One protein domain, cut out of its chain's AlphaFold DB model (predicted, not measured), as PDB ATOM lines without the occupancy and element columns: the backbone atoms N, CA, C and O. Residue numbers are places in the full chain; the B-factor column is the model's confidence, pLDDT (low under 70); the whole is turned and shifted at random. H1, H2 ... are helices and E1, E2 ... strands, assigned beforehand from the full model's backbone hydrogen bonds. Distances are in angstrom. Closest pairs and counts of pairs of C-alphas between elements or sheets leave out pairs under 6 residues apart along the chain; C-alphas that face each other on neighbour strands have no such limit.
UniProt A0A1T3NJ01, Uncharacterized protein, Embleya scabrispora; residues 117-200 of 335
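AT A GLANCE: This is residues 117 to 200 of the 335 residues of an uncharacterized protein of Embleya scabrispora (UniProt A0A1T3NJ01). Two layers: helix H1 covers one face of a twisted three-stranded sheet, and short H2 packs on H1's residues 129 to 134. The 84 printed residues run H1, H2, E1, E2, E3; the strands, in order E1 - E2 - E3, form a meander, each the antiparallel neighbour of the one before. The class is mixed, with 38 residues, under half, in named elements. The whole is compact, radius of gyration of the C-alphas 12.2 A, spanning 38 by 23 by 21 A.

IN THESE COORDINATES: H1, residues 122 to 134, 18.2 A, begins at C-alpha (114.619, 153.853, 158.567). H2 is 145 to 148, E1 152 to 158, E2 167 to 173; E3, 179 to 185, ends at C-alpha (100.679, 147.870, 163.156).

HOW THE PARTS SIT: Hairpin E1 and E2 has N 157 and O 169 2.8 A apart; hairpin E2 and E3, N 182 and O 170, 2.7 A. H1 is on the sheet; its closest C-alphas to E3 are Cys 132 and Cys 182, 6.0 A. H1 and H2 touch, closest C-alphas Val 133 and Ala 148, 5.0 A. H1 has every O i to N i+4 pair within hydrogen-bond range; H2 is too short for one.

THE WHOLE: The printed part has no cut. Confidence is under 70 at 117, 137 to 143, 175 to 177 and 196 to 200.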
ATOM      1  N   GLY A 117     104.483 157.203 148.918       69.75
ATOM      2  CA  GLY A 117     103.322 156.859 149.758       69.75
ATOM      3  C   GLY A 117     103.378 155.483 150.443       69.75
ATOM      4  O   GLY A 117     102.464 155.115 151.181       69.75
ATOM      5  N   ARG A 118     104.419 154.695 150.173       75.25
ATOM      6  CA  ARG A 118     104.658 153.342 150.709       75.25
ATOM      7  C   ARG A 118     105.937 153.294 151.536       75.25
ATOM      8  O   ARG A 118     106.081 152.398 152.362       75.25
ATOM      9  N   ALA A 119     106.843 154.241 151.309       78.25
ATOM     10  CA  ALA A 119     108.094 154.353 152.028       78.25
ATOM     11  C   ALA A 119     107.852 154.642 153.516       78.25
ATOM     12  O   ALA A 119     106.889 155.310 153.911       78.25
ATOM     13  N   ILE A 120     108.758 154.136 154.342       82.25
ATOM     14  CA  ILE A 120     108.793 154.398 155.776       82.25
ATOM     15  C   ILE A 120     110.193 154.847 156.169       82.25
ATOM     16  O   ILE A 120     111.169 154.496 155.509       82.25
ATOM     17  N   SER A 121     110.294 155.637 157.240       83.12
ATOM     18  CA  SER A 121     111.603 156.058 157.746       83.12
ATOM     19  C   SER A 121     112.409 154.856 158.236       83.12
ATOM     20  O   SER A 121     111.840 153.914 158.795       83.12
ATOM     21  N   GLU A 122     113.731 154.919 158.101       80.38
ATOM     22  CA  GLU A 122     114.619 153.853 158.567       80.38
ATOM     23  C   GLU A 122     114.466 153.586 160.073       80.38
ATOM     24  O   GLU A 122     114.425 152.434 160.500       80.38
ATOM     25  N   ALA A 123     114.324 154.643 160.880       84.19
ATOM     26  CA  ALA A 123     114.115 154.518 162.320       84.19
ATOM     27  C   ALA A 123     112.850 153.704 162.645       84.19
ATOM     28  O   ALA A 123     112.906 152.784 163.462       84.19
ATOM     29  N   LEU A 124     111.739 153.989 161.954       87.81
ATOM     30  CA  LEU A 124     110.487 153.245 162.106       87.81
ATOM     31  C   LEU A 124     110.627 151.791 161.637       87.81
ATOM     32  O   LEU A 124     110.163 150.886 162.321       87.81
ATOM     33  N   ALA A 125     111.298 151.555 160.505       88.00
ATOM     34  CA  ALA A 125     111.536 150.207 159.985       88.00
ATOM     35  C   ALA A 125     112.344 149.345 160.966       88.00
ATOM     36  O   ALA A 125     112.011 148.185 161.206       88.00
ATOM     37  N   ARG A 126     113.405 149.918 161.551       87.56
ATOM     38  CA  ARG A 126     114.262 149.236 162.528       87.56
ATOM     39  C   ARG A 126     113.502 148.902 163.811       87.56
ATOM     40  O   ARG A 126     113.625 147.780 164.292       87.56
ATOM     41  N   ASP A 127     112.723 149.844 164.338       90.06
ATOM     42  CA  ASP A 127     111.896 149.618 165.530       90.06
ATOM     43  C   ASP A 127     110.821 148.544 165.291       90.06
ATOM     44  O   ASP A 127     110.692 147.609 166.082       90.06
ATOM     45  N   PHE A 128     110.107 148.626 164.164       90.69
ATOM     46  CA  PHE A 128     109.087 147.653 163.768       90.69
ATOM     47  C   PHE A 128     109.653 146.230 163.675       90.69
ATOM     48  O   PHE A 128     109.118 145.306 164.288       90.69
ATOM     49  N   VAL A 129     110.776 146.060 162.966       89.56
ATOM     50  CA  VAL A 129     111.464 144.765 162.843       89.56
ATOM     51  C   VAL A 129     111.945 144.264 164.200       89.56
ATOM     52  O   VAL A 129     111.762 143.093 164.518       89.56
ATOM     53  N   TYR A 130     112.531 145.132 165.024       90.56
ATOM     54  CA  TYR A 130     113.001 144.737 166.347       90.56
ATOM     55  C   TYR A 130     111.849 144.213 167.218       90.56
ATOM     56  O   TYR A 130     111.961 143.126 167.785       90.56
ATOM     57  N   ARG A 131     110.715 144.931 167.270       91.00
ATOM     58  CA  ARG A 131     109.516 144.506 168.015       91.00
ATOM     59  C   ARG A 131     108.901 143.218 167.473       91.00
ATOM     60  O   ARG A 131     108.516 142.375 168.273       91.00
ATOM     61  N   CYS A 132     108.867 143.045 166.155       90.00
ATOM     62  CA  CYS A 132     108.433 141.805 165.512       90.00
ATOM     63  C   CYS A 132     109.309 140.607 165.913       90.00
ATOM     64  O   CYS A 132     108.829 139.589 166.399       90.00
ATOM     65  N   VAL A 133     110.628 140.726 165.748       87.81
ATOM     66  CA  VAL A 133     111.554 139.612 166.002       87.81
ATOM     67  C   VAL A 133     111.619 139.272 167.493       87.81
ATOM     68  O   VAL A 133     111.832 138.116 167.854       87.81
ATOM     69  N   LEU A 134     111.377 140.245 168.378       88.31
ATOM     70  CA  LEU A 134     111.262 140.002 169.817       88.31
ATOM     71  C   LEU A 134     110.180 138.978 170.178       88.31
ATOM     72  O   LEU A 134     110.325 138.314 171.207       88.31
ATOM     73  N   THR A 135     109.123 138.839 169.374       83.56
ATOM     74  CA  THR A 135     108.052 137.870 169.642       83.56
ATOM     75  C   THR A 135     108.321 136.488 169.067       83.56
ATOM     76  O   THR A 135     107.506 135.590 169.283       83.56
ATOM     77  N   LEU A 136     109.430 136.281 168.347       78.00
ATOM     78  CA  LEU A 136     109.825 134.931 167.962       78.00
ATOM     79  C   LEU A 136     110.099 134.119 169.235       78.00
ATOM     80  O   LEU A 136     110.900 134.546 170.075       78.00
ATOM     81  N   PRO A 137     109.447 132.956 169.404       65.75
ATOM     82  CA  PRO A 137     109.665 132.133 170.576       65.75
ATOM     83  C   PRO A 137     111.113 131.655 170.583       65.75
ATOM     84  O   PRO A 137     111.585 131.034 169.628       65.75
ATOM     85  N   GLY A 138     111.833 131.932 171.668       63.09
ATOM     86  CA  GLY A 138     113.140 131.331 171.848       63.09
ATOM     87  C   GLY A 138     113.063 129.827 172.089       63.09
ATOM     88  O   GLY A 138     112.005 129.295 172.418       63.09
ATOM     89  N   GLY A 139     114.199 129.125 171.984       59.97
ATOM     90  CA  GLY A 139     114.271 127.700 172.348       59.97
ATOM     91  C   GLY A 139     113.885 127.422 173.811       59.97
ATOM     92  O   GLY A 139     113.557 126.295 174.162       59.97
ATOM     93  N   ASP A 140     113.889 128.459 174.652       62.50
ATOM     94  CA  ASP A 140     113.443 128.487 176.046       62.50
ATOM     95  C   ASP A 140     112.095 129.218 176.248       62.50
ATOM     96  O   ASP A 140     111.686 129.464 177.384       62.50
ATOM     97  N   GLY A 141     111.412 129.597 175.162       64.25
ATOM     98  CA  GLY A 141     110.151 130.343 175.172       64.25
ATOM     99  C   GLY A 141     110.274 131.818 175.570       64.25
ATOM    100  O   GLY A 141     109.250 132.473 175.762       64.25
ATOM    101  N   ARG A 142     111.493 132.360 175.717       66.31
ATOM    102  CA  ARG A 142     111.711 133.765 176.093       66.31
ATOM    103  C   ARG A 142     111.933 134.661 174.867       66.31
ATOM    104  O   ARG A 142     112.477 134.189 173.868       66.31
ATOM    105  N   PRO A 143     111.575 135.959 174.951       68.25
ATOM    106  CA  PRO A 143     111.921 136.946 173.929       68.25
ATOM    107  C   PRO A 143     113.432 136.997 173.679       68.25
ATOM    108  O   PRO A 143     114.223 137.146 174.616       68.25
ATOM    109  N   GLN A 144     113.849 136.918 172.415       74.25
ATOM    110  CA  GLN A 144     115.266 136.903 172.047       74.25
ATOM    111  C   GLN A 144     115.791 138.294 171.664       74.25
ATOM    112  O   GLN A 144     116.148 138.537 170.513       74.25
ATOM    113  N   ALA A 145     115.915 139.214 172.625       81.69
ATOM    114  CA  ALA A 145     116.417 140.574 172.361       81.69
ATOM    115  C   ALA A 145     117.785 140.602 171.649       81.69
ATOM    116  O   ALA A 145     118.010 141.398 170.737       81.69
ATOM    117  N   ALA A 146     118.686 139.685 172.014       80.12
ATOM    118  CA  ALA A 146     119.991 139.553 171.370       80.12
ATOM    119  C   ALA A 146     119.908 139.050 169.916       80.12
ATOM    120  O   ALA A 146     120.777 139.393 169.117       80.12
ATOM    121  N   ALA A 147     118.891 138.252 169.572       77.94
ATOM    122  CA  ALA A 147     118.638 137.845 168.193       77.94
ATOM    123  C   ALA A 147     117.969 138.982 167.415       77.94
ATOM    124  O   ALA A 147     118.462 139.350 166.355       77.94
ATOM    125  N   ALA A 148     116.944 139.624 167.988       84.50
ATOM    126  CA  ALA A 148     116.253 140.770 167.395       84.50
ATOM    127  C   ALA A 148     117.208 141.900 166.987       84.50
ATOM    128  O   ALA A 148     117.073 142.473 165.910       84.50
ATOM    129  N   ALA A 149     118.241 142.166 167.790       85.62
ATOM    130  CA  ALA A 149     119.253 143.174 167.479       85.62
ATOM    131  C   ALA A 149     120.118 142.866 166.235       85.62
ATOM    132  O   ALA A 149     120.774 143.780 165.722       85.62
ATOM    133  N   ARG A 150     120.147 141.613 165.757       81.56
ATOM    134  CA  ARG A 150     120.913 141.187 164.567       81.56
ATOM    135  C   ARG A 150     120.147 141.380 163.270       81.56
ATOM    136  O   ARG A 150     120.767 141.599 162.235       81.56
ATOM    137  N   PHE A 151     118.820 141.349 163.336       81.69
ATOM    138  CA  PHE A 151     117.986 141.565 162.170       81.69
ATOM    139  C   PHE A 151     118.034 143.031 161.734       81.69
ATOM    140  O   PHE A 151     118.087 143.974 162.539       81.69
ATOM    141  N   ARG A 152     118.056 143.226 160.419       82.25
ATOM    142  CA  ARG A 152     117.984 144.531 159.768       82.25
ATOM    143  C   ARG A 152     116.823 144.527 158.778       82.25
ATOM    144  O   ARG A 152     116.624 143.512 158.109       82.25
ATOM    145  N   PRO A 153     116.065 145.632 158.672       82.75
ATOM    146  CA  PRO A 153     115.032 145.745 157.654       82.75
ATOM    147  C   PRO A 153     115.683 145.652 156.274       82.75
ATOM    148  O   PRO A 153     116.633 146.378 155.976       82.75
ATOM    149  N   TYR A 154     115.185 144.735 155.455       78.31
ATOM    150  CA  TYR A 154     115.666 144.502 154.098       78.31
ATOM    151  C   TYR A 154     114.701 145.078 153.062       78.31
ATOM    152  O   TYR A 154     115.110 145.797 152.152       78.31
ATOM    153  N   LEU A 155     113.408 144.842 153.270       82.88
ATOM    154  CA  LEU A 155     112.305 145.565 152.650       82.88
ATOM    155  C   LEU A 155     111.364 145.970 153.778       82.88
ATOM    156  O   LEU A 155     111.051 145.138 154.619       82.88
ATOM    157  N   ALA A 156     110.927 147.224 153.819       87.62
ATOM    158  CA  ALA A 156     109.934 147.663 154.787       87.62
ATOM    159  C   ALA A 156     109.040 148.729 154.158       87.62
ATOM    160  O   ALA A 156     109.527 149.725 153.616       87.62
ATOM    161  N   VAL A 157     107.736 148.485 154.176       87.94
ATOM    162  CA  VAL A 157     106.750 149.280 153.449       87.94
ATOM    163  C   VAL A 157     105.464 149.399 154.247       87.94
ATOM    164  O   VAL A 157     105.099 148.538 155.042       87.94
ATOM    165  N   ARG A 158     104.748 150.490 154.011       87.12
ATOM    166  CA  ARG A 158     103.389 150.680 154.508       87.12
ATOM    167  C   ARG A 158     102.435 149.809 153.687       87.12
ATOM    168  O   ARG A 158     102.515 149.819 152.459       87.12
ATOM    169  N   THR A 159     101.502 149.113 154.319       84.75
ATOM    170  CA  THR A 159     100.452 148.321 153.659       84.75
ATOM    171  C   THR A 159      99.195 149.185 153.522       84.75
ATOM    172  O   THR A 159      98.709 149.725 154.515       84.75
ATOM    173  N   PRO A 160      98.648 149.399 152.313       74.56
ATOM    174  CA  PRO A 160      97.582 150.352 152.095       74.56
ATOM    175  C   PRO A 160      96.274 149.676 152.486       74.56
ATOM    176  O   PRO A 160      95.665 148.967 151.685       74.56
ATOM    177  N   ARG A 161      95.831 149.900 153.721       78.00
ATOM    178  CA  ARG A 161      94.573 149.353 154.221       78.00
ATOM    179  C   ARG A 161      93.613 150.475 154.620       78.00
ATOM    180  O   ARG A 161      93.975 151.335 155.430       78.00
ATOM    181  N   PRO A 162      92.376 150.493 154.088       71.25
ATOM    182  CA  PRO A 162      91.379 151.487 154.468       71.25
ATOM    183  C   PRO A 162      91.139 151.494 155.984       71.25
ATOM    184  O   PRO A 162      90.792 150.469 156.566       71.25
ATOM    185  N   GLY A 163      91.317 152.654 156.622       72.81
ATOM    186  CA  GLY A 163      91.143 152.819 158.070       72.81
ATOM    187  C   GLY A 163      92.307 152.316 158.935       72.81
ATOM    188  O   GLY A 163      92.203 152.368 160.154       72.81
ATOM    189  N   ARG A 164      93.408 151.852 158.330       76.12
ATOM    190  CA  ARG A 164      94.608 151.358 159.026       76.12
ATOM    191  C   ARG A 164      95.871 151.957 158.385       76.12
ATOM    192  O   ARG A 164      96.580 151.258 157.665       76.12
ATOM    193  N   PRO A 165      96.144 153.261 158.596       76.94
ATOM    194  CA  PRO A 165      97.291 153.949 157.988       76.94
ATOM    195  C   PRO A 165      98.648 153.485 158.540       76.94
ATOM    196  O   PRO A 165      99.683 153.787 157.939       76.94
ATOM    197  N   ASP A 166      98.625 152.767 159.663       82.00
ATOM    198  CA  ASP A 166      99.793 152.276 160.382       82.00
ATOM    199  C   ASP A 166      99.992 150.768 160.239       82.00
ATOM    200  O   ASP A 166     100.698 150.190 161.052       82.00
ATOM    201  N   LEU A 167      99.398 150.132 159.225       86.25
ATOM    202  CA  LEU A 167      99.715 148.749 158.882       86.25
ATOM    203  C   LEU A 167     100.994 148.708 158.036       86.25
ATOM    204  O   LEU A 167     101.121 149.460 157.064       86.25
ATOM    205  N   TYR A 168     101.920 147.819 158.380       88.62
ATOM    206  CA  TYR A 168     103.208 147.684 157.709       88.62
ATOM    207  C   TYR A 168     103.544 146.224 157.417       88.62
ATOM    208  O   TYR A 168     103.117 145.308 158.124       88.62
ATOM    209  N   PHE A 169     104.364 146.057 156.386       89.06
ATOM    210  CA  PHE A 169     105.065 144.832 156.048       89.06
ATOM    211  C   PHE A 169     106.567 145.093 156.094       89.06
ATOM    212  O   PHE A 169     107.035 146.122 155.593       89.06
ATOM    213  N   ALA A 170     107.332 144.153 156.638       88.31
ATOM    214  CA  ALA A 170     108.773 144.157 156.479       88.31
ATOM    215  C   ALA A 170     109.343 142.748 156.355       88.31
ATOM    216  O   ALA A 170     109.020 141.882 157.155       88.31
ATOM    217  N   THR A 171     110.278 142.558 155.434       85.81
ATOM    218  CA  THR A 171     111.202 141.425 155.461       85.81
ATOM    219  C   THR A 171     112.485 141.881 156.136       85.81
ATOM    220  O   THR A 171     113.096 142.879 155.733       85.81
ATOM    221  N   ALA A 172     112.909 141.151 157.158       83.38
ATOM    222  CA  ALA A 172     114.134 141.384 157.898       83.38
ATOM    223  C   ALA A 172     115.134 140.250 157.680       83.38
ATOM    224  O   ALA A 172     114.754 139.086 157.560       83.38
ATOM    225  N   VAL A 173     116.420 140.598 157.655       77.50
ATOM    226  CA  VAL A 173     117.515 139.649 157.428       77.50
ATOM    227  C   VAL A 173     118.616 139.873 158.461       77.50
ATOM    228  O   VAL A 173     118.933 141.024 158.775       77.50
ATOM    229  N   ASP A 174     119.185 138.798 159.002       74.44
ATOM    230  CA  ASP A 174     120.349 138.859 159.895       74.44
ATOM    231  C   ASP A 174     121.691 138.696 159.147       74.44
ATOM    232  O   ASP A 174     121.758 138.586 157.920       74.44
ATOM    233  N   ASP A 175     122.799 138.691 159.888       67.81
ATOM    234  CA  ASP A 175     124.154 138.520 159.353       67.81
ATOM    235  C   ASP A 175     124.423 137.125 158.762       67.81
ATOM    236  O   ASP A 175     125.366 136.946 157.989       67.81
ATOM    237  N   ARG A 176     123.581 136.144 159.092       64.12
ATOM    238  CA  ARG A 176     123.638 134.767 158.589       64.12
ATOM    239  C   ARG A 176     122.701 134.544 157.407       64.12
ATOM    240  O   ARG A 176     122.724 133.475 156.809       64.12
ATOM    241  N   GLY A 177     121.907 135.549 157.045       63.91
ATOM    242  CA  GLY A 177     120.907 135.444 155.999       63.91
ATOM    243  C   GLY A 177     119.610 134.785 156.462       63.91
ATOM    244  O   GLY A 177     118.791 134.484 155.601       63.91
ATOM    245  N   GLN A 178     119.395 134.565 157.765       73.12
ATOM    246  CA  GLN A 178     118.089 134.141 158.272       73.12
ATOM    247  C   GLN A 178     117.068 135.234 157.983       73.12
ATOM    248  O   GLN A 178     117.351 136.421 158.155       73.12
ATOM    249  N   MET A 179     115.889 134.822 157.530       77.88
ATOM    250  CA  MET A 179     114.824 135.728 157.126       77.88
ATOM    251  C   MET A 179     113.633 135.629 158.066       77.88
ATOM    252  O   MET A 179     113.237 134.532 158.469       77.88
ATOM    253  N   VAL A 180     113.053 136.786 158.371       83.31
ATOM    254  CA  VAL A 180     111.800 136.912 159.115       83.31
ATOM    255  C   VAL A 180     110.933 137.933 158.396       83.31
ATOM    256  O   VAL A 180     111.357 139.070 158.194       83.31
ATOM    257  N   ASP A 181     109.725 137.526 158.028       86.94
ATOM    258  CA  ASP A 181     108.700 138.425 157.511       86.94
ATOM    259  C   ASP A 181     107.827 138.905 158.673       86.94
ATOM    260  O   ASP A 181     107.477 138.130 159.560       86.94
ATOM    261  N   CYS A 182     107.524 140.195 158.699       87.75
ATOM    262  CA  CYS A 182     106.883 140.899 159.798       87.75
ATOM    263  C   CYS A 182     105.661 141.653 159.292       87.75
ATOM    264  O   CYS A 182     105.765 142.457 158.364       87.75
ATOM    265  N   HIS A 183     104.525 141.446 159.957       88.06
ATOM    266  CA  HIS A 183     103.247 142.063 159.616       88.06
ATOM    267  C   HIS A 183     102.616 142.676 160.861       88.06
ATOM    268  O   HIS A 183     102.686 142.115 161.955       88.06
ATOM    269  N   GLY A 184     101.950 143.813 160.701       87.31
ATOM    270  CA  GLY A 184     101.125 144.380 161.766       87.31
ATOM    271  C   GLY A 184     101.217 145.890 161.860       87.31
ATOM    272  O   GLY A 184     101.759 146.557 160.976       87.31
ATOM    273  N   ASP A 185     100.640 146.434 162.928       85.75
ATOM    274  CA  ASP A 185     100.679 147.870 163.156       85.75
ATOM    275  C   ASP A 185     102.038 148.300 163.723       85.75
ATOM    276  O   ASP A 185     102.573 147.640 164.613       85.75
ATOM    277  N   ALA A 186     102.584 149.429 163.264       82.19
ATOM    278  CA  ALA A 186     103.802 150.001 163.860       82.19
ATOM    279  C   ALA A 186     103.521 151.069 164.925       82.19
ATOM    280  O   ALA A 186     104.465 151.713 165.392       82.19
ATOM    281  N   ALA A 187     102.265 151.254 165.343       82.69
ATOM    282  CA  ALA A 187     101.954 152.131 166.470       82.69
ATOM    283  C   ALA A 187     102.753 151.694 167.719       82.69
ATOM    284  O   ALA A 187     103.018 150.499 167.871       82.69
ATOM    285  N   PRO A 188     103.198 152.616 168.594       74.75
ATOM    286  CA  PRO A 188     104.132 152.290 169.681       74.75
ATOM    287  C   PRO A 188     103.641 151.216 170.664       74.75
ATOM    288  O   PRO A 188     104.449 150.517 171.268       74.75
ATOM    289  N   ASP A 189     102.326 151.092 170.820       78.31
ATOM    290  CA  ASP A 189     101.627 150.137 171.685       78.31
ATOM    291  C   ASP A 189     101.262 148.818 170.984       78.31
ATOM    292  O   ASP A 189     100.736 147.901 171.611       78.31
ATOM    293  N   SER A 190     101.547 148.713 169.687       81.88
ATOM    294  CA  SER A 190     101.284 147.518 168.896       81.88
ATOM    295  C   SER A 190     102.450 146.537 168.947       81.88
ATOM    296  O   SER A 190     103.615 146.915 169.090       81.88
ATOM    297  N   THR A 191     102.136 145.259 168.774       82.62
ATOM    298  CA  THR A 191     103.131 144.195 168.671       82.62
ATOM    299  C   THR A 191     103.008 143.571 167.286       82.62
ATOM    300  O   THR A 191     102.088 142.780 167.071       82.62
ATOM    301  N   PRO A 192     103.876 143.949 166.332       83.12
ATOM    302  CA  PRO A 192     103.953 143.271 165.048       83.12
ATOM    303  C   PRO A 192     104.241 141.786 165.249       83.12
ATOM    304  O   PRO A 192     104.984 141.419 166.160       83.12
ATOM    305  N   SER A 193     103.684 140.953 164.381       81.88
ATOM    306  CA  SER A 193     103.856 139.507 164.449       81.88
ATOM    307  C   SER A 193     104.755 139.032 163.310       81.88
ATOM    308  O   SER A 193     104.573 139.473 162.169       81.88
ATOM    309  N   PRO A 194     105.703 138.124 163.583       81.31
ATOM    310  CA  PRO A 194     106.410 137.417 162.538       81.31
ATOM    311  C   PRO A 194     105.442 136.458 161.846       81.31
ATOM    312  O   PRO A 194     104.562 135.880 162.494       81.31
ATOM    313  N   ASP A 195     105.624 136.251 160.548       74.50
ATOM    314  CA  ASP A 195     105.005 135.108 159.894       74.50
ATOM    315  C   ASP A 195     105.578 133.808 160.491       74.50
ATOM    316  O   ASP A 195     106.736 133.727 160.915       74.50
ATOM    317  N   SER A 196     104.728 132.791 160.572       54.31
ATOM    318  CA  SER A 196     104.882 131.562 161.359       54.31
ATOM    319  C   SER A 196     106.091 130.682 161.004       54.31
ATOM    320  O   SER A 196     106.339 129.682 161.680       54.31
ATOM    321  N   SER A 197     106.881 131.046 159.991       53.59
ATOM    322  CA  SER A 197     108.101 130.335 159.618       53.59
ATOM    323  C   SER A 197     109.278 131.291 159.429       53.59
ATOM    324  O   SER A 197     109.378 131.952 158.396       53.59
ATOM    325  N   SER A 198     110.236 131.292 160.362       52.41
ATOM    326  CA  SER A 198     111.604 131.684 160.017       52.41
ATOM    327  C   SER A 198     112.104 130.689 158.969       52.41
ATOM    328  O   SER A 198     112.219 129.491 159.251       52.41
ATOM    329  N   ARG A 199     112.326 131.143 157.732       60.25
ATOM    330  CA  ARG A 199     112.774 130.254 156.655       60.25
ATOM    331  C   ARG A 199     114.296 130.229 156.602       60.25
ATOM    332  O   ARG A 199     114.940 131.192 156.200       60.25
ATOM    333  N   ASP A 200     114.840 129.071 156.956       53.22
ATOM    334  CA  ASP A 200     116.280 128.783 157.001       53.22
ATOM    335  C   ASP A 200     116.831 128.225 155.669       53.22
ATOM    336  O   ASP A 200     117.902 127.616 155.624       53.22
TER     337      ASP A 200